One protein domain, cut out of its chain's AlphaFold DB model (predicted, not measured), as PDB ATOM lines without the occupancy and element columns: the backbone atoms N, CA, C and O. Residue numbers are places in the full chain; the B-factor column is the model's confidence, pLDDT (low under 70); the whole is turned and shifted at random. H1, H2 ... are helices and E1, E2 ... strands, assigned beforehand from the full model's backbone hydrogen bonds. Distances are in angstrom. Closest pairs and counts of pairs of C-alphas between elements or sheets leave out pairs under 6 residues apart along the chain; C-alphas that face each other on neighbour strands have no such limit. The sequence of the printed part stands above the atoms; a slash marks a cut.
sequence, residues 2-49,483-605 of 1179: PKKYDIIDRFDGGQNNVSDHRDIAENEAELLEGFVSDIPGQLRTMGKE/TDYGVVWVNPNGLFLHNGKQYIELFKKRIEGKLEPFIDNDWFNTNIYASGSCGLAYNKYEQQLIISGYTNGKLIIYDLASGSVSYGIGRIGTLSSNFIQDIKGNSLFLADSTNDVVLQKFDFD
ATOM      1  N   PRO A   2     217.309 204.304 128.075       62.78
ATOM      2  CA  PRO A   2     216.322 205.299 127.651       62.78
ATOM      3  C   PRO A   2     215.096 205.321 128.579       62.78
ATOM      4  O   PRO A   2     214.788 204.311 129.215       62.78
ATOM      5  N   LYS A   3     214.417 206.476 128.651       76.25
ATOM      6  CA  LYS A   3     213.091 206.598 129.277       76.25
ATOM      7  C   LYS A   3     212.122 205.638 128.572       76.25
ATOM      8  O   LYS A   3     212.180 205.503 127.350       76.25
ATOM      9  N   LYS A   4     211.275 204.955 129.337       85.50
ATOM     10  CA  LYS A   4     210.182 204.109 128.837       85.50
ATOM     11  C   LYS A   4     208.869 204.649 129.391       85.50
ATOM     12  O   LYS A   4     208.875 205.278 130.442       85.50
ATOM     13  N   TYR A   5     207.763 204.363 128.729       85.31
ATOM     14  CA  TYR A   5     206.438 204.655 129.258       85.31
ATOM     15  C   TYR A   5     205.672 203.360 129.490       85.31
ATOM     16  O   TYR A   5     205.929 202.344 128.844       85.31
ATOM     17  N   ASP A   6     204.775 203.411 130.460       89.38
ATOM     18  CA  ASP A   6     203.704 202.444 130.663       89.38
ATOM     19  C   ASP A   6     202.399 203.131 130.268       89.38
ATOM     20  O   ASP A   6     202.204 204.273 130.680       89.38
ATOM     21  N   ILE A   7     201.546 202.498 129.464       90.38
ATOM     22  CA  ILE A   7     200.262 203.078 129.046       90.38
ATOM     23  C   ILE A   7     199.105 202.259 129.616       90.38
ATOM     24  O   ILE A   7     199.180 201.035 129.695       90.38
ATOM     25  N   ILE A   8     198.066 202.960 130.050       89.31
ATOM     26  CA  ILE A   8     196.757 202.429 130.413       89.31
ATOM     27  C   ILE A   8     195.782 203.055 129.419       89.31
ATOM     28  O   ILE A   8     195.541 204.256 129.476       89.31
ATOM     29  N   ASP A   9     195.295 202.264 128.473       89.44
ATOM     30  CA  ASP A   9     194.391 202.665 127.381       89.44
ATOM     31  C   ASP A   9     193.206 201.696 127.223       89.44
ATOM     32  O   ASP A   9     192.427 201.771 126.274       89.44
ATOM     33  N   ARG A  10     193.071 200.778 128.182       88.19
ATOM     34  CA  ARG A  10     191.998 199.800 128.297       88.19
ATOM     35  C   ARG A  10     191.419 199.903 129.700       88.19
ATOM     36  O   ARG A  10     192.153 199.728 130.668       88.19
ATOM     37  N   PHE A  11     190.137 200.237 129.784       89.12
ATOM     38  CA  PHE A  11     189.398 200.434 131.039       89.12
ATOM     39  C   PHE A  11     188.217 199.459 131.177       89.12
ATOM     40  O   PHE A  11     187.493 199.494 132.166       89.12
ATOM     41  N   ASP A  12     188.049 198.575 130.188       86.00
ATOM     42  CA  ASP A  12     186.932 197.646 130.001       86.00
ATOM     43  C   ASP A  12     186.734 196.646 131.147       86.00
ATOM     44  O   ASP A  12     185.659 196.070 131.250       86.00
ATOM     45  N   GLY A  13     187.728 196.454 132.021       83.00
ATOM     46  CA  GLY A  13     187.575 195.629 133.220       83.00
ATOM     47  C   GLY A  13     186.760 196.303 134.330       83.00
ATOM     48  O   GLY A  13     186.327 195.628 135.257       83.00
ATOM     49  N   GLY A  14     186.530 197.619 134.251       86.19
ATOM     50  CA  GLY A  14     185.757 198.349 135.254       86.19
ATOM     51  C   GLY A  14     186.408 198.346 136.633       86.19
ATOM     52  O   GLY A  14     187.627 198.232 136.764       86.19
ATOM     53  N   GLN A  15     185.603 198.491 137.683       85.12
ATOM     54  CA  GLN A  15     186.086 198.320 139.049       85.12
ATOM     55  C   GLN A  15     186.285 196.841 139.390       85.12
ATOM     56  O   GLN A  15     185.356 196.038 139.307       85.12
ATOM     57  N   ASN A  16     187.474 196.508 139.887       79.69
ATOM     58  CA  ASN A  16     187.754 195.199 140.450       79.69
ATOM     59  C   ASN A  16     186.889 194.955 141.697       79.69
ATOM     60  O   ASN A  16     186.944 195.690 142.684       79.69
ATOM     61  N   ASN A  17     186.138 193.863 141.653       65.94
ATOM     62  CA  ASN A  17     185.199 193.419 142.681       65.94
ATOM     63  C   ASN A  17     185.550 192.028 143.246       65.94
ATOM     64  O   ASN A  17     184.810 191.501 144.074       65.94
ATOM     65  N   VAL A  18     186.664 191.427 142.805       63.56
ATOM     66  CA  VAL A  18     187.004 190.018 143.089       63.56
ATOM     67  C   VAL A  18     188.371 189.866 143.765       63.56
ATOM     68  O   VAL A  18     188.523 189.020 144.651       63.56
ATOM     69  N   SER A  19     189.368 190.658 143.365       62.22
ATOM     70  CA  SER A  19     190.778 190.433 143.717       62.22
ATOM     71  C   SER A  19     191.297 191.398 144.791       62.22
ATOM     72  O   SER A  19     190.798 192.513 144.940       62.22
ATOM     73  N   ASP A  20     192.330 190.991 145.538       65.06
ATOM     74  CA  ASP A  20     193.103 191.885 146.421       65.06
ATOM     75  C   ASP A  20     193.688 193.038 145.579       65.06
ATOM     76  O   ASP A  20     194.013 192.843 144.408       65.06
ATOM     77  N   HIS A  21     193.878 194.229 146.155       64.00
ATOM     78  CA  HIS A  21     194.391 195.415 145.437       64.00
ATOM     79  C   HIS A  21     195.729 195.201 144.685       64.00
ATOM     80  O   HIS A  21     196.103 195.993 143.820       64.00
ATOM     81  N   ARG A  22     196.464 194.123 144.997       63.84
ATOM     82  CA  ARG A  22     197.711 193.719 144.331       63.84
ATOM     83  C   ARG A  22     197.499 192.822 143.109       63.84
ATOM     84  O   ARG A  22     198.376 192.779 142.249       63.84
ATOM     85  N   ASP A  23     196.347 192.166 143.015       72.88
ATOM     86  CA  ASP A  23     196.048 191.119 142.033       72.88
ATOM     87  C   ASP A  23     195.053 191.568 140.947       72.88
ATOM     88  O   ASP A  23     194.683 190.769 140.092       72.88
ATOM     89  N   ILE A  24     194.658 192.847 140.932       80.31
ATOM     90  CA  ILE A  24     193.726 193.385 139.926       80.31
ATOM     91  C   ILE A  24     194.336 193.359 138.514       80.31
ATOM     92  O   ILE A  24     195.561 193.478 138.351       80.31
ATOM     93  N   ALA A  25     193.515 193.201 137.477       84.56
ATOM     94  CA  ALA A  25     193.968 193.172 136.086       84.56
ATOM     95  C   ALA A  25     194.461 194.551 135.600       84.56
ATOM     96  O   ALA A  25     194.256 195.580 136.237       84.56
ATOM     97  N   GLU A  26     195.177 194.599 134.468       83.38
ATOM     98  CA  GLU A  26     195.692 195.878 133.938       83.38
ATOM     99  C   GLU A  26     194.602 196.804 133.391       83.38
ATOM    100  O   GLU A  26     194.814 198.014 133.349       83.38
ATOM    101  N   ASN A  27     193.474 196.234 132.965       86.19
ATOM    102  CA  ASN A  27     192.293 196.938 132.471       86.19
ATOM    103  C   ASN A  27     191.229 197.176 133.559       86.19
ATOM    104  O   ASN A  27     190.153 197.668 133.234       86.19
ATOM    105  N   GLU A  28     191.521 196.840 134.820       87.94
ATOM    106  CA  GLU A  28     190.651 197.060 135.981       87.94
ATOM    107  C   GLU A  28     191.134 198.248 136.833       87.94
ATOM    108  O   GLU A  28     192.317 198.611 136.856       87.94
ATOM    109  N   ALA A  29     190.203 198.840 137.574       87.56
ATOM    110  CA  ALA A  29     190.429 199.898 138.546       87.56
ATOM    111  C   ALA A  29     190.239 199.373 139.976       87.56
ATOM    112  O   ALA A  29     189.370 198.548 140.239       87.56
ATOM    113  N   GLU A  30     191.019 199.888 140.924       84.19
ATOM    114  CA  GLU A  30     190.758 199.698 142.356       84.19
ATOM    115  C   GLU A  30     189.483 200.446 142.784       84.19
ATOM    116  O   GLU A  30     188.712 199.939 143.593       84.19
ATOM    117  N   LEU A  31     189.242 201.625 142.197       81.44
ATOM    118  CA  LEU A  31     188.035 202.427 142.391       81.44
ATOM    119  C   LEU A  31     187.609 203.069 141.069       81.44
ATOM    120  O   LEU A  31     188.436 203.679 140.385       81.44
ATOM    121  N   LEU A  32     186.322 202.965 140.749       85.88
ATOM    122  CA  LEU A  32     185.683 203.609 139.609       85.88
ATOM    123  C   LEU A  32     184.349 204.230 140.054       85.88
ATOM    124  O   LEU A  32     183.281 203.626 139.937       85.88
ATOM    125  N   GLU A  33     184.427 205.449 140.585       86.19
ATOM    126  CA  GLU A  33     183.279 206.220 141.068       86.19
ATOM    127  C   GLU A  33     182.991 207.379 140.108       86.19
ATOM    128  O   GLU A  33     183.883 208.120 139.711       86.19
ATOM    129  N   GLY A  34     181.742 207.539 139.697       86.12
ATOM    130  CA  GLY A  34     181.302 208.577 138.775       86.12
ATOM    131  C   GLY A  34     181.794 208.458 137.343       86.12
ATOM    132  O   GLY A  34     181.369 209.249 136.501       86.12
ATOM    133  N   PHE A  35     182.616 207.454 137.046       91.00
ATOM    134  CA  PHE A  35     182.997 207.055 135.700       91.00
ATOM    135  C   PHE A  35     182.300 205.759 135.289       91.00
ATOM    136  O   PHE A  35     182.130 204.844 136.094       91.00
ATOM    137  N   VAL A  36     181.972 205.661 134.005       91.25
ATOM    138  CA  VAL A  36     181.579 204.420 133.332       91.25
ATOM    139  C   VAL A  36     182.581 204.077 132.234       91.25
ATOM    140  O   VAL A  36     183.155 204.977 131.611       91.25
ATOM    141  N   SER A  37     182.816 202.777 132.042       89.69
ATOM    142  CA  SER A  37     183.692 202.226 130.997       89.69
ATOM    143  C   SER A  37     182.894 201.391 129.995       89.69
ATOM    144  O   SER A  37     183.173 200.215 129.769       89.69
ATOM    145  N   ASP A  38     181.882 202.007 129.411       86.25
ATOM    146  CA  ASP A  38     180.992 201.410 128.417       86.25
ATOM    147  C   ASP A  38     181.494 201.592 126.978       86.25
ATOM    148  O   ASP A  38     181.192 200.812 126.078       86.25
ATOM    149  N   ILE A  39     182.335 202.602 126.757       88.00
ATOM    150  CA  ILE A  39     183.014 202.827 125.485       88.00
ATOM    151  C   ILE A  39     184.397 202.162 125.543       88.00
ATOM    152  O   ILE A  39     185.215 202.534 126.389       88.00
ATOM    153  N   PRO A  40     184.729 201.240 124.616       85.56
ATOM    154  CA  PRO A  40     186.031 200.582 124.602       85.56
ATOM    155  C   PRO A  40     187.204 201.574 124.649       85.56
ATOM    156  O   PRO A  40     187.353 202.433 123.775       85.56
ATOM    157  N   GLY A  41     188.045 201.438 125.679       86.56
ATOM    158  CA  GLY A  41     189.236 202.270 125.882       86.56
ATOM    159  C   GLY A  41     188.958 203.702 126.349       86.56
ATOM    160  O   GLY A  41     189.850 204.545 126.269       86.56
ATOM    161  N   GLN A  42     187.749 204.012 126.829       91.00
ATOM    162  CA  GLN A  42     187.429 205.329 127.378       91.00
ATOM    163  C   GLN A  42     186.687 205.227 128.707       91.00
ATOM    164  O   GLN A  42     185.797 204.404 128.881       91.00
ATOM    165  N   LEU A  43     187.018 206.142 129.612       92.81
ATOM    166  CA  LEU A  43     186.178 206.488 130.749       92.81
ATOM    167  C   LEU A  43     185.387 207.737 130.398       92.81
ATOM    168  O   LEU A  43     185.948 208.677 129.831       92.81
ATOM    169  N   ARG A  44     184.114 207.781 130.774       91.69
ATOM    170  CA  ARG A  44     183.290 208.994 130.717       91.69
ATOM    171  C   ARG A  44     182.518 209.164 132.011       91.69
ATOM    172  O   ARG A  44     182.249 208.177 132.692       91.69
ATOM    173  N   THR A  45     182.153 210.393 132.349       91.44
ATOM    174  CA  THR A  45     181.294 210.623 133.508       91.44
ATOM    175  C   THR A  45     179.937 209.942 133.338       91.44
ATOM    176  O   THR A  45     179.394 209.837 132.232       91.44
ATOM    177  N   MET A  46     179.423 209.442 134.457       90.81
ATOM    178  CA  MET A  46     178.195 208.666 134.544       90.81
ATOM    179  C   MET A  46     176.956 209.508 134.217       90.81
ATOM    180  O   MET A  46     176.925 210.718 134.465       90.81
ATOM    181  N   GLY A  47     175.931 208.832 133.697       89.31
ATOM    182  CA  GLY A  47     174.586 209.370 133.527       89.31
ATOM    183  C   GLY A  47     173.894 209.770 134.836       89.31
ATOM    184  O   GLY A  47     174.420 209.573 135.935       89.31
ATOM    185  N   LYS A  48     172.708 210.360 134.715       87.69
ATOM    186  CA  LYS A  48     171.870 210.830 135.828       87.69
ATOM    187  C   LYS A  48     170.395 210.721 135.420       87.69
ATOM    188  O   LYS A  48     170.075 210.703 134.238       87.69
ATOM    189  N   GLU A  49     169.489 210.681 136.389       85.31
ATOM    190  CA  GLU A  49     168.065 210.913 136.154       85.31
ATOM    191  C   GLU A  49     167.773 212.205 135.364       85.31
ATOM    192  O   GLU A  49     168.430 213.240 135.519       85.31
ATOM    193  N   THR A 483     165.579 190.892 130.519       92.12
ATOM    194  CA  THR A 483     166.496 191.558 129.584       92.12
ATOM    195  C   THR A 483     166.620 190.757 128.291       92.12
ATOM    196  O   THR A 483     166.236 189.587 128.242       92.12
ATOM    197  N   ASP A 484     167.243 191.334 127.261       90.50
ATOM    198  CA  ASP A 484     167.554 190.601 126.023       90.50
ATOM    199  C   ASP A 484     168.543 189.434 126.259       90.50
ATOM    200  O   ASP A 484     168.620 188.506 125.454       90.50
ATOM    201  N   TYR A 485     169.280 189.454 127.377       90.69
ATOM    202  CA  TYR A 485     170.207 188.395 127.784       90.69
ATOM    203  C   TYR A 485     169.544 187.294 128.617       90.69
ATOM    204  O   TYR A 485     170.156 186.246 128.834       90.69
ATOM    205  N   GLY A 486     168.311 187.515 129.074       92.88
ATOM    206  CA  GLY A 486     167.573 186.632 129.967       92.88
ATOM    207  C   GLY A 486     167.125 187.332 131.242       92.88
ATOM    208  O   GLY A 486     167.009 188.556 131.307       92.88
ATOM    209  N   VAL A 487     166.847 186.535 132.266       94.12
ATOM    210  CA  VAL A 487     166.279 187.011 133.528       94.12
ATOM    211  C   VAL A 487     167.402 187.369 134.480       94.12
ATOM    212  O   VAL A 487     168.212 186.504 134.813       94.12
ATOM    213  N   VAL A 488     167.439 188.623 134.919       93.88
ATOM    214  CA  VAL A 488     168.435 189.134 135.861       93.88
ATOM    215  C   VAL A 488     167.770 189.387 137.203       93.88
ATOM    216  O   VAL A 488     166.654 189.900 137.245       93.88
ATOM    217  N   TRP A 489     168.454 189.059 138.296       91.88
ATOM    218  CA  TRP A 489     168.021 189.443 139.635       91.88
ATOM    219  C   TRP A 489     169.202 189.750 140.547       91.88
ATOM    220  O   TRP A 489     170.321 189.276 140.332       91.88
ATOM    221  N   VAL A 490     168.942 190.565 141.563       86.81
ATOM    222  CA  VAL A 490     169.934 191.024 142.533       86.81
ATOM    223  C   VAL A 490     169.495 190.675 143.945       86.81
ATOM    224  O   VAL A 490     168.322 190.767 144.299       86.81
ATOM    225  N   ASN A 491     170.456 190.284 144.771       80.69
ATOM    226  CA  ASN A 491     170.257 190.171 146.205       80.69
ATOM    227  C   ASN A 491     171.579 190.468 146.942       80.69
ATOM    228  O   ASN A 491     172.603 190.748 146.313       80.69
ATOM    229  N   PRO A 492     171.610 190.387 148.280       76.00
ATOM    230  CA  PRO A 492     172.818 190.668 149.052       76.00
ATOM    231  C   PRO A 492     174.027 189.771 148.736       76.00
ATOM    232  O   PRO A 492     175.149 190.124 149.095       76.00
ATOM    233  N   ASN A 493     173.829 188.616 148.096       75.50
ATOM    234  CA  ASN A 493     174.898 187.695 147.710       75.50
ATOM    235  C   ASN A 493     175.510 188.030 146.342       75.50
ATOM    236  O   ASN A 493     176.638 187.603 146.077       75.50
ATOM    237  N   GLY A 494     174.827 188.809 145.500       78.19
ATOM    238  CA  GLY A 494     175.342 189.194 144.191       78.19
ATOM    239  C   GLY A 494     174.274 189.559 143.164       78.19
ATOM    240  O   GLY A 494     173.110 189.796 143.490       78.19
ATOM    241  N   LEU A 495     174.711 189.593 141.908       85.25
ATOM    242  CA  LEU A 495     173.885 189.784 140.720       85.25
ATOM    243  C   LEU A 495     173.980 188.539 139.843       85.25
ATOM    244  O   LEU A 495     175.076 188.046 139.554       85.25
ATOM    245  N   PHE A 496     172.829 188.065 139.391       90.50
ATOM    246  CA  PHE A 496     172.690 186.786 138.713       90.50
ATOM    247  C   PHE A 496     171.897 186.948 137.421       90.50
ATOM    248  O   PHE A 496     171.048 187.831 137.305       90.50
ATOM    249  N   LEU A 497     172.174 186.081 136.453       92.88
ATOM    250  CA  LEU A 497     171.528 186.031 135.152       92.88
ATOM    251  C   LEU A 497     171.196 184.580 134.808       92.88
ATOM    252  O   LEU A 497     172.066 183.716 134.812       92.88
ATOM    253  N   HIS A 498     169.965 184.317 134.393       93.62
ATOM    254  CA  HIS A 498     169.605 183.063 133.751       93.62
ATOM    255  C   HIS A 498     169.230 183.328 132.291       93.62
ATOM    256  O   HIS A 498     168.173 183.886 131.987       93.62
ATOM    257  N   ASN A 499     170.079 182.885 131.364       90.69
ATOM    258  CA  ASN A 499     169.949 183.202 129.934       90.69
ATOM    259  C   ASN A 499     168.938 182.322 129.172       90.69
ATOM    260  O   ASN A 499     168.937 182.260 127.943       90.69
ATOM    261  N   GLY A 500     168.122 181.561 129.903       85.19
ATOM    262  CA  GLY A 500     167.214 180.571 129.329       85.19
ATOM    263  C   GLY A 500     167.910 179.276 128.906       85.19
ATOM    264  O   GLY A 500     167.368 178.512 128.115       85.19
ATOM    265  N   LYS A 501     169.124 179.005 129.369       86.06
ATOM    266  CA  LYS A 501     169.774 177.692 129.218       86.06
ATOM    267  C   LYS A 501     170.628 177.352 130.420       86.06
ATOM    268  O   LYS A 501     170.711 176.192 130.795       86.06
ATOM    269  N   GLN A 502     171.304 178.357 130.952       90.00
ATOM    270  CA  GLN A 502     172.196 178.217 132.079       90.00
ATOM    271  C   GLN A 502     172.066 179.420 133.000       90.00
ATOM    272  O   GLN A 502     171.849 180.557 132.564       90.00
ATOM    273  N   TYR A 503     172.284 179.123 134.267       90.25
ATOM    274  CA  TYR A 503     172.607 180.083 135.295       90.25
ATOM    275  C   TYR A 503     174.018 180.660 135.079       90.25
ATOM    276  O   TYR A 503     174.972 179.929 134.799       90.25
ATOM    277  N   ILE A 504     174.139 181.979 135.202       90.25
ATOM    278  CA  ILE A 504     175.373 182.756 135.104       90.25
ATOM    279  C   ILE A 504     175.404 183.723 136.279       90.25
ATOM    280  O   ILE A 504     174.468 184.473 136.536       90.25
ATOM    281  N   GLU A 505     176.528 183.744 136.963       86.19
ATOM    282  CA  GLU A 505     176.786 184.680 138.039       86.19
ATOM    283  C   GLU A 505     177.552 185.886 137.481       86.19
ATOM    284  O   GLU A 505     178.620 185.711 136.893       86.19
ATOM    285  N   LEU A 506     176.988 187.092 137.613       84.88
ATOM    286  CA  LEU A 506     177.559 188.319 137.044       84.88
ATOM    287  C   LEU A 506     178.558 188.978 138.006       84.88
ATOM    288  O   LEU A 506     179.651 189.352 137.594       84.88
ATOM    289  N   PHE A 507     178.228 189.069 139.300       74.50
ATOM    290  CA  PHE A 507     179.207 189.391 140.346       74.50
ATOM    291  C   PHE A 507     178.788 188.848 141.723       74.50
ATOM    292  O   PHE A 507     177.595 188.768 142.019       74.50
ATOM    293  N   LYS A 508     179.762 188.514 142.590       66.31
ATOM    294  CA  LYS A 508     179.536 188.092 143.992       66.31
ATOM    295  C   LYS A 508     179.786 189.200 145.000       66.31
ATOM    296  O   LYS A 508     180.717 189.984 144.852       66.31
ATOM    297  N   LYS A 509     179.111 189.083 146.146       59.03
ATOM    298  CA  LYS A 509     179.636 189.530 147.440       59.03
ATOM    299  C   LYS A 509     180.545 188.449 148.056       59.03
ATOM    300  O   LYS A 509     180.088 187.404 148.512       59.03
ATOM    301  N   ARG A 510     181.852 188.708 148.102       46.50
ATOM    302  CA  ARG A 510     182.872 188.074 148.972       46.50
ATOM    303  C   ARG A 510     183.900 189.191 149.215       46.50
ATOM    304  O   ARG A 510     184.340 189.786 148.249       46.50
ATOM    305  N   ILE A 511     184.301 189.610 150.414       35.53
ATOM    306  CA  ILE A 511     184.784 188.883 151.594       35.53
ATOM    307  C   ILE A 511     184.583 189.793 152.826       35.53
ATOM    308  O   ILE A 511     184.843 190.996 152.763       35.53
ATOM    309  N   GLU A 512     184.174 189.205 153.951       33.25
ATOM    310  CA  GLU A 512     184.232 189.811 155.286       33.25
ATOM    311  C   GLU A 512     185.607 190.459 155.555       33.25
ATOM    312  O   GLU A 512     186.635 189.783 155.583       33.25
ATOM    313  N   GLY A 513     185.628 191.774 155.792       34.97
ATOM    314  CA  GLY A 513     186.752 192.441 156.460       34.97
ATOM    315  C   GLY A 513     187.907 192.965 155.599       34.97
ATOM    316  O   GLY A 513     188.987 193.173 156.150       34.97
ATOM    317  N   LYS A 514     187.737 193.189 154.284       37.66
ATOM    318  CA  LYS A 514     188.778 193.845 153.448       37.66
ATOM    319  C   LYS A 514     188.300 194.876 152.416       37.66
ATOM    320  O   LYS A 514     189.122 195.390 151.664       37.66
ATOM    321  N   LEU A 515     187.012 195.215 152.398       39.75
ATOM    322  CA  LEU A 515     186.513 196.403 151.700       39.75
ATOM    323  C   LEU A 515     186.344 197.519 152.736       39.75
ATOM    324  O   LEU A 515     185.277 197.677 153.312       39.75
ATOM    325  N   GLU A 516     187.423 198.239 153.015       33.28
ATOM    326  CA  GLU A 516     187.409 199.518 153.735       33.28
ATOM    327  C   GLU A 516     187.940 200.567 152.744       33.28
ATOM    328  O   GLU A 516     189.045 200.351 152.230       33.28
ATOM    329  N   PRO A 517     187.240 201.677 152.419       38.66
ATOM    330  CA  PRO A 517     185.885 202.138 152.751       38.66
ATOM    331  C   PRO A 517     184.972 202.353 151.505       38.66
ATOM    332  O   PRO A 517     183.971 203.058 151.584       38.66
ATOM    333  N   PHE A 518     185.321 201.835 150.317       49.34
ATOM    334  CA  PHE A 518     184.779 202.377 149.049       49.34
ATOM    335  C   PHE A 518     183.457 201.786 148.565       49.34
ATOM    336  O   PHE A 518     182.722 202.435 147.826       49.34
ATOM    337  N   ILE A 519     183.123 200.588 149.028       47.31
ATOM    338  CA  ILE A 519     181.731 200.185 149.161       47.31
ATOM    339  C   ILE A 519     181.539 200.215 150.655       47.31
ATOM    340  O   ILE A 519     182.116 199.392 151.365       47.31
ATOM    341  N   ASP A 520     180.785 201.193 151.129       50.84
ATOM    342  CA  ASP A 520     180.206 201.090 152.447       50.84
ATOM    343  C   ASP A 520     179.453 199.748 152.464       50.84
ATOM    344  O   ASP A 520     178.422 199.582 151.805       50.84
ATOM    345  N   ASN A 521     180.054 198.730 153.088       50.09
ATOM    346  CA  ASN A 521     179.442 197.414 153.222       50.09
ATOM    347  C   ASN A 521     178.097 197.573 153.937       50.09
ATOM    348  O   ASN A 521     177.176 196.801 153.659       50.09
ATOM    349  N   ASP A 522     177.957 198.608 154.773       53.22
ATOM    350  CA  ASP A 522     176.681 198.995 155.338       53.22
ATOM    351  C   ASP A 522     175.773 199.608 154.277       53.22
ATOM    352  O   ASP A 522     174.597 199.324 154.337       53.22
ATOM    353  N   TRP A 523     176.214 200.320 153.238       57.25
ATOM    354  CA  TRP A 523     175.306 200.778 152.173       57.25
ATOM    355  C   TRP A 523     174.712 199.628 151.353       57.25
ATOM    356  O   TRP A 523     173.487 199.551 151.256       57.25
ATOM    357  N   PHE A 524     175.532 198.729 150.787       58.97
ATOM    358  CA  PHE A 524     175.012 197.616 149.969       58.97
ATOM    359  C   PHE A 524     174.110 196.713 150.822       58.97
ATOM    360  O   PHE A 524     173.033 196.334 150.386       58.97
ATOM    361  N   ASN A 525     174.473 196.445 152.082       56.03
ATOM    362  CA  ASN A 525     173.619 195.659 152.979       56.03
ATOM    363  C   ASN A 525     172.413 196.448 153.502       56.03
ATOM    364  O   ASN A 525     171.324 195.910 153.574       56.03
ATOM    365  N   THR A 526     172.534 197.723 153.840       53.81
ATOM    366  CA  THR A 526     171.408 198.505 154.380       53.81
ATOM    367  C   THR A 526     170.368 198.780 153.301       53.81
ATOM    368  O   THR A 526     169.179 198.687 153.573       53.81
ATOM    369  N   ASN A 527     170.791 199.026 152.057       54.38
ATOM    370  CA  ASN A 527     169.888 199.370 150.956       54.38
ATOM    371  C   ASN A 527     169.396 198.149 150.167       54.38
ATOM    372  O   ASN A 527     168.400 198.269 149.468       54.38
ATOM    373  N   ILE A 528     170.056 196.987 150.279       59.34
ATOM    374  CA  ILE A 528     169.624 195.737 149.619       59.34
ATOM    375  C   ILE A 528     169.097 194.689 150.631       59.34
ATOM    376  O   ILE A 528     168.298 193.847 150.231       59.34
ATOM    377  N   TYR A 529     169.478 194.737 151.923       53.50
ATOM    378  CA  TYR A 529     169.078 193.786 152.996       53.50
ATOM    379  C   TYR A 529     168.115 194.382 154.045       53.50
ATOM    380  O   TYR A 529     167.175 193.709 154.465       53.50
ATOM    381  N   ALA A 530     168.369 195.590 154.564       40.25
ATOM    382  CA  ALA A 530     167.725 196.070 155.793       40.25
ATOM    383  C   ALA A 530     166.598 197.069 155.502       40.25
ATOM    384  O   ALA A 530     166.788 198.278 155.586       40.25
ATOM    385  N   SER A 531     165.401 196.564 155.192       43.00
ATOM    386  CA  SER A 531     164.165 197.360 155.018       43.00
ATOM    387  C   SER A 531     164.168 198.414 153.895       43.00
ATOM    388  O   SER A 531     163.187 199.139 153.763       43.00
ATOM    389  N   GLY A 532     165.226 198.486 153.084       52.75
ATOM    390  CA  GLY A 532     165.300 199.329 151.895       52.75
ATOM    391  C   GLY A 532     164.852 198.586 150.637       52.75
ATOM    392  O   GLY A 532     165.278 197.459 150.378       52.75
ATOM    393  N   SER A 533     164.004 199.237 149.852       62.28
ATOM    394  CA  SER A 533     163.734 198.864 148.466       62.28
ATOM    395  C   SER A 533     165.001 199.108 147.617       62.28
ATOM    396  O   SER A 533     165.819 199.972 147.965       62.28
ATOM    397  N   CYS A 534     165.208 198.357 146.525       70.00
ATOM    398  CA  CYS A 534     166.287 198.622 145.564       70.00
ATOM    399  C   CYS A 534     165.816 198.388 144.124       70.00
ATOM    400  O   CYS A 534     165.416 197.290 143.754       70.00
ATOM    401  N   GLY A 535     165.893 199.419 143.287       78.88
ATOM    402  CA  GLY A 535     165.373 199.345 141.932       78.88
ATOM    403  C   GLY A 535     166.405 198.778 140.965       78.88
ATOM    404  O   GLY A 535     167.500 199.333 140.835       78.88
ATOM    405  N   LEU A 536     166.038 197.699 140.271       88.31
ATOM    406  CA  LEU A 536     166.786 197.139 139.149       88.31
ATOM    407  C   LEU A 536     166.204 197.642 137.821       88.31
ATOM    408  O   LEU A 536     165.058 197.351 137.487       88.31
ATOM    409  N   ALA A 537     167.005 198.367 137.045       90.19
ATOM    410  CA  ALA A 537     166.639 198.847 135.714       90.19
ATOM    411  C   ALA A 537     167.518 198.217 134.633       90.19
ATOM    412  O   ALA A 537     168.651 197.811 134.893       90.19
ATOM    413  N   TYR A 538     167.018 198.195 133.398       90.94
ATOM    414  CA  TYR A 538     167.757 197.708 132.237       90.94
ATOM    415  C   TYR A 538     167.696 198.728 131.099       90.94
ATOM    416  O   TYR A 538     166.619 199.127 130.656       90.94
ATOM    417  N   ASN A 539     168.860 199.112 130.585       87.62
ATOM    418  CA  ASN A 539     168.995 199.839 129.336       87.62
ATOM    419  C   ASN A 539     169.261 198.868 128.199       87.62
ATOM    420  O   ASN A 539     170.337 198.276 128.100       87.62
ATOM    421  N   LYS A 540     168.287 198.769 127.301       85.31
ATOM    422  CA  LYS A 540     168.376 197.911 126.127       85.31
ATOM    423  C   LYS A 540     169.463 198.343 125.137       85.31
ATOM    424  O   LYS A 540     170.107 197.487 124.540       85.31
ATOM    425  N   TYR A 541     169.671 199.646 124.957       83.38
ATOM    426  CA  TYR A 541     170.572 200.181 123.933       83.38
ATOM    427  C   TYR A 541     172.040 200.064 124.321       83.38
ATOM    428  O   TYR A 541     172.831 199.549 123.536       83.38
ATOM    429  N   GLU A 542     172.380 200.489 125.536       82.06
ATOM    430  CA  GLU A 542     173.755 200.414 126.054       82.06
ATOM    431  C   GLU A 542     174.044 199.075 126.746       82.06
ATOM    432  O   GLU A 542     175.165 198.818 127.160       82.06
ATOM    433  N   GLN A 543     173.040 198.200 126.872       89.00
ATOM    434  CA  GLN A 543     173.156 196.886 127.514       89.00
ATOM    435  C   GLN A 543     173.632 196.977 128.972       89.00
ATOM    436  O   GLN A 543     174.440 196.176 129.438       89.00
ATOM    437  N   GLN A 544     173.100 197.949 129.707       89.94
ATOM    438  CA  GLN A 544     173.497 198.248 131.081       89.94
ATOM    439  C   GLN A 544     172.383 197.939 132.068       89.94
ATOM    440  O   GLN A 544     171.212 198.217 131.814       89.94
ATOM    441  N   LEU A 545     172.762 197.401 133.219       91.06
ATOM    442  CA  LEU A 545     171.897 197.256 134.379       91.06
ATOM    443  C   LEU A 545     172.175 198.394 135.351       91.06
ATOM    444  O   LEU A 545     173.336 198.691 135.629       91.06
ATOM    445  N   ILE A 546     171.119 198.991 135.894       88.94
ATOM    446  CA  ILE A 546     171.213 199.947 136.998       88.94
ATOM    447  C   ILE A 546     170.685 199.267 138.248       88.94
ATOM    448  O   ILE A 546     169.576 198.744 138.237       88.94
ATOM    449  N   ILE A 547     171.453 199.325 139.329       86.00
ATOM    450  CA  ILE A 547     171.026 198.898 140.659       86.00
ATOM    451  C   ILE A 547     171.064 200.139 141.544       86.00
ATOM    452  O   ILE A 547     172.144 200.650 141.839       86.00
ATOM    453  N   SER A 548     169.902 200.648 141.947       80.19
ATOM    454  CA  SER A 548     169.789 201.866 142.757       80.19
ATOM    455  C   SER A 548     169.174 201.574 144.118       80.19
ATOM    456  O   SER A 548     168.179 200.859 144.211       80.19
ATOM    457  N   GLY A 549     169.718 202.181 145.173       73.31
ATOM    458  CA  GLY A 549     169.000 202.285 146.447       73.31
ATOM    459  C   GLY A 549     167.877 203.325 146.362       73.31
ATOM    460  O   GLY A 549     167.930 204.213 145.509       73.31
ATOM    461  N   TYR A 550     166.878 203.235 147.246       66.69
ATOM    462  CA  TYR A 550     165.760 204.197 147.291       66.69
ATOM    463  C   TYR A 550     166.113 205.502 148.011       66.69
ATOM    464  O   TYR A 550     165.485 206.531 147.780       66.69
ATOM    465  N   THR A 551     167.154 205.484 148.848       57.16
ATOM    466  CA  THR A 551     167.643 206.661 149.575       57.16
ATOM    467  C   THR A 551     169.099 206.961 149.204       57.16
ATOM    468  O   THR A 551     169.894 206.058 148.934       57.16
ATOM    469  N   ASN A 552     169.474 208.244 149.218       59.09
ATOM    470  CA  ASN A 552     170.854 208.745 149.075       59.09
ATOM    471  C   ASN A 552     171.472 208.714 147.662       59.09
ATOM    472  O   ASN A 552     172.656 209.019 147.507       59.09
ATOM    473  N   GLY A 553     170.703 208.354 146.630       65.69
ATOM    474  CA  GLY A 553     171.080 208.494 145.219       65.69
ATOM    475  C   GLY A 553     172.341 207.770 144.758       65.69
ATOM    476  O   GLY A 553     172.940 208.137 143.741       65.69
ATOM    477  N   LYS A 554     172.760 206.759 145.519       74.25
ATOM    478  CA  LYS A 554     173.855 205.858 145.172       74.25
ATOM    479  C   LYS A 554     173.344 204.770 144.229       74.25
ATOM    480  O   LYS A 554     172.273 204.207 144.457       74.25
ATOM    481  N   LEU A 555     174.125 204.456 143.200       80.19
ATOM    482  CA  LEU A 555     173.799 203.401 142.248       80.19
ATOM    483  C   LEU A 555     175.037 202.640 141.776       80.19
ATOM    484  O   LEU A 555     176.166 203.128 141.869       80.19
ATOM    485  N   ILE A 556     174.791 201.453 141.235       85.12
ATOM    486  CA  ILE A 556     175.761 200.633 140.516       85.12
ATOM    487  C   ILE A 556     175.289 200.518 139.069       85.12
ATOM    488  O   ILE A 556     174.112 200.255 138.825       85.12
ATOM    489  N   ILE A 557     176.210 200.686 138.122       88.12
ATOM    490  CA  ILE A 557     176.006 200.308 136.723       88.12
ATOM    491  C   ILE A 557     176.831 199.060 136.448       88.12
ATOM    492  O   ILE A 557     178.040 199.053 136.684       88.12
ATOM    493  N   TYR A 558     176.166 198.021 135.952       89.12
ATOM    494  CA  TYR A 558     176.810 196.826 135.420       89.12
ATOM    495  C   TYR A 558     176.627 196.804 133.905       89.12
ATOM    496  O   TYR A 558     175.500 196.787 133.410       89.12
ATOM    497  N   ASP A 559     177.727 196.789 133.166       89.62
ATOM    498  CA  ASP A 559     177.719 196.718 131.709       89.62
ATOM    499  C   ASP A 559     177.742 195.250 131.251       89.62
ATOM    500  O   ASP A 559     178.706 194.527 131.498       89.62
ATOM    501  N   LEU A 560     176.671 194.771 130.605       88.19
ATOM    502  CA  LEU A 560     176.535 193.357 130.219       88.19
ATOM    503  C   LEU A 560     177.490 192.947 129.091       88.19
ATOM    504  O   LEU A 560     177.789 191.760 128.958       88.19
ATOM    505  N   ALA A 561     177.964 193.900 128.284       85.56
ATOM    506  CA  ALA A 561     178.856 193.626 127.162       85.56
ATOM    507  C   ALA A 561     180.311 193.425 127.615       85.56
ATOM    508  O   ALA A 561     180.986 192.507 127.144       85.56
ATOM    509  N   SER A 562     180.794 194.276 128.522       83.81
ATOM    510  CA  SER A 562     182.167 194.252 129.043       83.81
ATOM    511  C   SER A 562     182.320 193.487 130.360       83.81
ATOM    512  O   SER A 562     183.409 192.996 130.651       83.81
ATOM    513  N   GLY A 563     181.249 193.358 131.149       83.94
ATOM    514  CA  GLY A 563     181.305 192.876 132.534       83.94
ATOM    515  C   GLY A 563     181.812 193.928 133.528       83.94
ATOM    516  O   GLY A 563     182.080 193.602 134.683       83.94
ATOM    517  N   SER A 564     181.961 195.179 133.084       85.50
ATOM    518  CA  SER A 564     182.454 196.294 133.890       85.50
ATOM    519  C   SER A 564     181.443 196.717 134.957       85.50
ATOM    520  O   SER A 564     180.240 196.813 134.696       85.50
ATOM    521  N   VAL A 565     181.950 197.020 136.155       86.00
ATOM    522  CA  VAL A 565     181.173 197.576 137.271       86.00
ATOM    523  C   VAL A 565     181.620 199.004 137.561       86.00
ATOM    524  O   VAL A 565     182.813 199.268 137.719       86.00
ATOM    525  N   SER A 566     180.649 199.905 137.691       86.88
ATOM    526  CA  SER A 566     180.846 201.323 137.998       86.88
ATOM    527  C   SER A 566     179.926 201.781 139.122       86.88
ATOM    528  O   SER A 566     178.772 201.363 139.189       86.88
ATOM    529  N   TYR A 567     180.404 202.697 139.965       83.19
ATOM    530  CA  TYR A 567     179.642 203.241 141.093       83.19
ATOM    531  C   TYR A 567     179.309 204.707 140.863       83.19
ATOM    532  O   TYR A 567     180.093 205.439 140.267       83.19
ATOM    533  N   GLY A 568     178.155 205.157 141.339       80.81
ATOM    534  CA  GLY A 568     177.741 206.553 141.248       80.81
ATOM    535  C   GLY A 568     177.061 207.028 142.519       80.81
ATOM    536  O   GLY A 568     176.411 206.248 143.209       80.81
ATOM    537  N   ILE A 569     177.194 208.321 142.808       77.81
ATOM    538  CA  ILE A 569     176.552 209.012 143.931       77.81
ATOM    539  C   ILE A 569     175.757 210.207 143.395       77.81
ATOM    540  O   ILE A 569     176.210 210.910 142.483       77.81
ATOM    541  N   GLY A 570     174.563 210.430 143.951       76.06
ATOM    542  CA  GLY A 570     173.662 211.525 143.581       76.06
ATOM    543  C   GLY A 570     173.170 211.457 142.133       76.06
ATOM    544  O   GLY A 570     173.035 212.493 141.482       76.06
ATOM    545  N   ARG A 571     172.991 210.245 141.591       81.69
ATOM    546  CA  ARG A 571     172.597 210.033 140.186       81.69
ATOM    547  C   ARG A 571     171.100 209.799 140.000       81.69
ATOM    548  O   ARG A 571     170.580 210.116 138.938       81.69
ATOM    549  N   ILE A 572     170.435 209.256 141.008       79.62
ATOM    550  CA  ILE A 572     168.976 209.122 141.095       79.62
ATOM    551  C   ILE A 572     168.569 209.791 142.410       79.62
ATOM    552  O   ILE A 572     169.322 209.720 143.377       79.62
ATOM    553  N   GLY A 573     167.453 210.502 142.448       72.88
ATOM    554  CA  GLY A 573     166.900 211.092 143.657       72.88
ATOM    555  C   GLY A 573     166.259 210.032 144.553       72.88
ATOM    556  O   GLY A 573     166.703 208.885 144.620       72.88
ATOM    557  N   THR A 574     165.194 210.411 145.253       76.25
ATOM    558  CA  THR A 574     164.376 209.456 146.006       76.25
ATOM    559  C   THR A 574     163.504 208.675 145.031       76.25
ATOM    560  O   THR A 574     162.538 209.212 144.495       76.25
ATOM    561  N   LEU A 575     163.862 207.419 144.778       75.12
ATOM    562  CA  LEU A 575     163.045 206.485 144.002       75.12
ATOM    563  C   LEU A 575     161.779 206.146 144.799       75.12
ATOM    564  O   LEU A 575     161.865 205.985 146.009       75.12
ATOM    565  N   SER A 576     160.633 206.008 144.135       78.19
ATOM    566  CA  SER A 576     159.363 205.702 144.811       78.19
ATOM    567  C   SER A 576     158.475 204.703 144.070       78.19
ATOM    568  O   SER A 576     157.271 204.626 144.295       78.19
ATOM    569  N   SER A 577     159.061 203.918 143.161       85.88
ATOM    570  CA  SER A 577     158.397 202.812 142.447       85.88
ATOM    571  C   SER A 577     159.426 201.833 141.878       85.88
ATOM    572  O   SER A 577     160.627 202.103 141.942       85.88
ATOM    573  N   ASN A 578     158.985 200.706 141.319       88.00
ATOM    574  CA  ASN A 578     159.830 199.846 140.484       88.00
ATOM    575  C   ASN A 578     160.213 200.532 139.161       88.00
ATOM    576  O   ASN A 578     159.515 201.421 138.675       88.00
ATOM    577  N   PHE A 579     161.285 200.053 138.528       88.88
ATOM    578  CA  PHE A 579     161.587 200.420 137.148       88.88
ATOM    579  C   PHE A 579     160.706 199.646 136.167       88.88
ATOM    580  O   PHE A 579     160.349 198.487 136.391       88.88
ATOM    581  N   ILE A 580     160.405 200.285 135.043       89.31
ATOM    582  CA  ILE A 580     159.782 199.661 133.875       89.31
ATOM    583  C   ILE A 580     160.523 200.077 132.601       89.31
ATOM    584  O   ILE A 580     161.274 201.055 132.598       89.31
ATOM    585  N   GLN A 581     160.280 199.359 131.507       87.06
ATOM    586  CA  GLN A 581     160.694 199.788 130.174       87.06
ATOM    587  C   GLN A 581     159.487 200.288 129.387       87.06
ATOM    588  O   GLN A 581     158.458 199.615 129.357       87.06
ATOM    589  N   ASP A 582     159.618 201.450 128.746       82.88
ATOM    590  CA  ASP A 582     158.649 201.891 127.740       82.88
ATOM    591  C   ASP A 582     158.863 201.162 126.400       82.88
ATOM    592  O   ASP A 582     159.822 200.404 126.218       82.88
ATOM    593  N   ILE A 583     157.998 201.421 125.413       84.69
ATOM    594  CA  ILE A 583     158.124 200.791 124.089       84.69
ATOM    595  C   ILE A 583     159.403 201.192 123.336       84.69
ATOM    596  O   ILE A 583     159.855 200.486 122.431       84.69
ATOM    597  N   LYS A 584     160.011 202.322 123.713       82.25
ATOM    598  CA  LYS A 584     161.302 202.771 123.193       82.25
ATOM    599  C   LYS A 584     162.469 202.129 123.938       82.25
ATOM    600  O   LYS A 584     163.588 202.353 123.509       82.25
ATOM    601  N   GLY A 585     162.272 201.350 124.997       81.38
ATOM    602  CA  GLY A 585     163.352 200.765 125.792       81.38
ATOM    603  C   GLY A 585     164.019 201.732 126.777       81.38
ATOM    604  O   GLY A 585     165.104 201.428 127.274       81.38
ATOM    605  N   ASN A 586     163.405 202.883 127.069       83.38
ATOM    606  CA  ASN A 586     163.850 203.761 128.150       83.38
ATOM    607  C   ASN A 586     163.473 203.148 129.503       83.38
ATOM    608  O   ASN A 586     162.351 202.678 129.681       83.38
ATOM    609  N   SER A 587     164.383 203.219 130.476       87.94
ATOM    610  CA  SER A 587     164.086 202.883 131.872       87.94
ATOM    611  C   SER A 587     163.340 204.036 132.541       87.94
ATOM    612  O   SER A 587     163.934 205.097 132.758       87.94
ATOM    613  N   LEU A 588     162.061 203.832 132.860       88.19
ATOM    614  CA  LEU A 588     161.217 204.810 133.548       88.19
ATOM    615  C   LEU A 588     160.988 204.416 135.007       88.19
ATOM    616  O   LEU A 588     160.925 203.231 135.335       88.19
ATOM    617  N   PHE A 589     160.834 205.427 135.857       88.31
ATOM    618  CA  PHE A 589     160.518 205.283 137.274       88.31
ATOM    619  C   PHE A 589     159.809 206.532 137.807       88.31
ATOM    620  O   PHE A 589     159.892 207.610 137.216       88.31
ATOM    621  N   LEU A 590     159.118 206.395 138.933       86.88
ATOM    622  CA  LEU A 590     158.599 207.512 139.723       86.88
ATOM    623  C   LEU A 590     159.587 207.886 140.828       86.88
ATOM    624  O   LEU A 590     160.178 207.004 141.457       86.88
ATOM    625  N   ALA A 591     159.750 209.190 141.039       82.88
ATOM    626  CA  ALA A 591     160.523 209.761 142.134       82.88
ATOM    627  C   ALA A 591     159.637 210.637 143.029       82.88
ATOM    628  O   ALA A 591     158.818 211.410 142.519       82.88
ATOM    629  N   ASP A 592     159.821 210.533 144.345       74.88
ATOM    630  CA  ASP A 592     159.007 211.239 145.336       74.88
ATOM    631  C   ASP A 592     159.410 212.703 145.517       74.88
ATOM    632  O   ASP A 592     160.581 213.090 145.500       74.88
ATOM    633  N   SER A 593     158.395 213.508 145.806       65.88
ATOM    634  CA  SER A 593     158.486 214.804 146.466       65.88
ATOM    635  C   SER A 593     157.468 214.845 147.615       65.88
ATOM    636  O   SER A 593     156.649 213.942 147.749       65.88
ATOM    637  N   THR A 594     157.489 215.886 148.454       67.19
ATOM    638  CA  THR A 594     156.749 215.945 149.733       67.19
ATOM    639  C   THR A 594     155.276 215.493 149.686       67.19
ATOM    640  O   THR A 594     154.811 214.978 150.694       67.19
ATOM    641  N   ASN A 595     154.547 215.681 148.572       68.88
ATOM    642  CA  ASN A 595     153.174 215.168 148.367       68.88
ATOM    643  C   ASN A 595     152.862 214.738 146.914       68.88
ATOM    644  O   ASN A 595     151.724 214.376 146.612       68.88
ATOM    645  N   ASP A 596     153.846 214.804 146.016       76.25
ATOM    646  CA  ASP A 596     153.676 214.558 144.581       76.25
ATOM    647  C   ASP A 596     154.753 213.581 144.114       76.25
ATOM    648  O   ASP A 596     155.845 213.561 144.684       76.25
ATOM    649  N   VAL A 597     154.506 212.853 143.027       80.88
ATOM    650  CA  VAL A 597     155.543 212.031 142.384       80.88
ATOM    651  C   VAL A 597     155.801 212.491 140.960       80.88
ATOM    652  O   VAL A 597     154.915 213.022 140.292       80.88
ATOM    653  N   VAL A 598     157.029 212.339 140.482       82.88
ATOM    654  CA  VAL A 598     157.445 212.804 139.155       82.88
ATOM    655  C   VAL A 598     157.903 211.618 138.329       82.88
ATOM    656  O   VAL A 598     158.697 210.805 138.799       82.88
ATOM    657  N   LEU A 599     157.434 211.535 137.084       85.56
ATOM    658  CA  LEU A 599     157.941 210.552 136.136       85.56
ATOM    659  C   LEU A 599     159.342 210.960 135.670       85.56
ATOM    660  O   LEU A 599     159.554 212.036 135.101       85.56
ATOM    661  N   GLN A 600     160.293 210.070 135.899       87.00
ATOM    662  CA  GLN A 600     161.697 210.227 135.565       87.00
ATOM    663  C   GLN A 600     162.128 209.129 134.591       87.00
ATOM    664  O   GLN A 600     161.548 208.042 134.529       87.00
ATOM    665  N   LYS A 601     163.181 209.422 133.831       87.19
ATOM    666  CA  LYS A 601     163.959 208.423 133.097       87.19
ATOM    667  C   LYS A 601     165.409 208.492 133.545       87.19
ATOM    668  O   LYS A 601     165.874 209.555 133.951       87.19
ATOM    669  N   PHE A 602     166.150 207.399 133.427       86.38
ATOM    670  CA  PHE A 602     167.603 207.483 133.559       86.38
ATOM    671  C   PHE A 602     168.222 207.893 132.219       86.38
ATOM    672  O   PHE A 602     168.022 207.210 131.213       86.38
ATOM    673  N   ASP A 603     168.940 209.016 132.191       86.81
ATOM    674  CA  ASP A 603     169.722 209.443 131.035       86.81
ATOM    675  C   ASP A 603     171.143 208.890 131.151       86.81
ATOM    676  O   ASP A 603     171.876 209.190 132.096       86.81
ATOM    677  N   PHE A 604     171.520 208.064 130.181       85.56
ATOM    678  CA  PHE A 604     172.807 207.383 130.151       85.56
ATOM    679  C   PHE A 604     173.910 208.227 129.533       85.56
ATOM    680  O   PHE A 604     175.077 207.866 129.691       85.56
ATOM    681  N   ASP A 605     173.584 209.339 128.872       87.06
ATOM    682  CA  ASP A 605     174.586 210.228 128.298       87.06
ATOM    683  C   ASP A 605     175.529 210.780 129.376       87.06
ATOM    684  O   ASP A 605     175.245 210.772 130.572       87.06
TER     685      ASP A 605
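What this domain is: This is residues 2 to 49 and 483 to 605 of the 1179 residues of an uncharacterized protein of marine sediment metagenome (UniProt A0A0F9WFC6). A twisted sheet of four strands, E7 to E10, makes the core, with the short helix H1 across it near one end of its strands and a three-stranded sheet, E4 to E6, loosely over one face, nearest to it at E4 and E7. The hairpin E11 and E12 sits beside the E7 edge, E2 beside the E10 edge, and E1 sticks out as an arm. The printed part has 171 residues, with one named helix and twelve named strands in the order E1 to E6, H1, E7 to E12; both larger sheets are antiparallel, in chain order. The class is mostly strand, with 73 residues, under half, in named elements. The whole is compact, with a radius of gyration of the C-alphas of 16.7 A, and elongated, spanning 66 by 38 by 37 A.

How they stand to each other: E7, residues 534 to 539, E8, 544 to 549, E9, 555 to 559, and E10, 565 to 568, form a meander, each strand the antiparallel neighbour of the one before. N 537 and O 546 are 2.9 A apart, N 547 and O 556 2.9 A, and N 557 and O 566 2.9 A, within hydrogen-bond range. The sheet is twisted, with C-alphas up to 4.2 A off its best plane. H1, residues 521 to 528, is on this sheet at a height of 8.6 A, only just over E8 with 3 C-alphas, and runs across the strands at 88 degrees to E8 on the local plane. The closest C-alphas of H1 and E8 are those of Asn 527 and Gly 549, 5.4 A. In H1 every O i to N i+4 pair is within hydrogen-bond range. E4, 486 to 491, E5, 494 to 498, and E6, 503 to 508, form a second meander, with N 489 and O 496 3.0 A apart and N 497 and O 504 2.8 A. The closest C-alphas of E4 and E7 are those of Val 490 and Leu 536, 7.7 A. E11, 587 to 592, and E12, 597 to 603, form an antiparallel hairpin, with N 600 and O 589 2.8 A apart; the C-alphas of Ala 537 and Ser 587, the closest of E7 and E11, are 6.1 A apart. E2, 28 to 33, comes closest to E10 at the C-alphas of Glu 33 and Tyr 567, 4.7 A. E1, 4 to 8, and E3, 43 to 45, are apart from each other and from the other named elements.

Where its parts are: E12 is 18.3 A long, E4 16.8 A, E11 16.6 A, and E7 and E8 16.5 A each. E1 begins at C-alpha 4 (210.182, 204.109, 128.837), and E12 ends at C-alpha 603 (169.722, 209.443, 131.035).

The domain as a whole: The C-alphas of Pro 2 and Asn 595, the two farthest apart, are 67.2 A apart. Residues 50 to 482 are not printed, and C-alphas 49 and 483 are 20.5 A apart. The links E1 to E2, E6 to H1 and E10 to E11 are long. Mean pLDDT of the printed part is 78.1; 40 residues are under 70, among them 508 to 533.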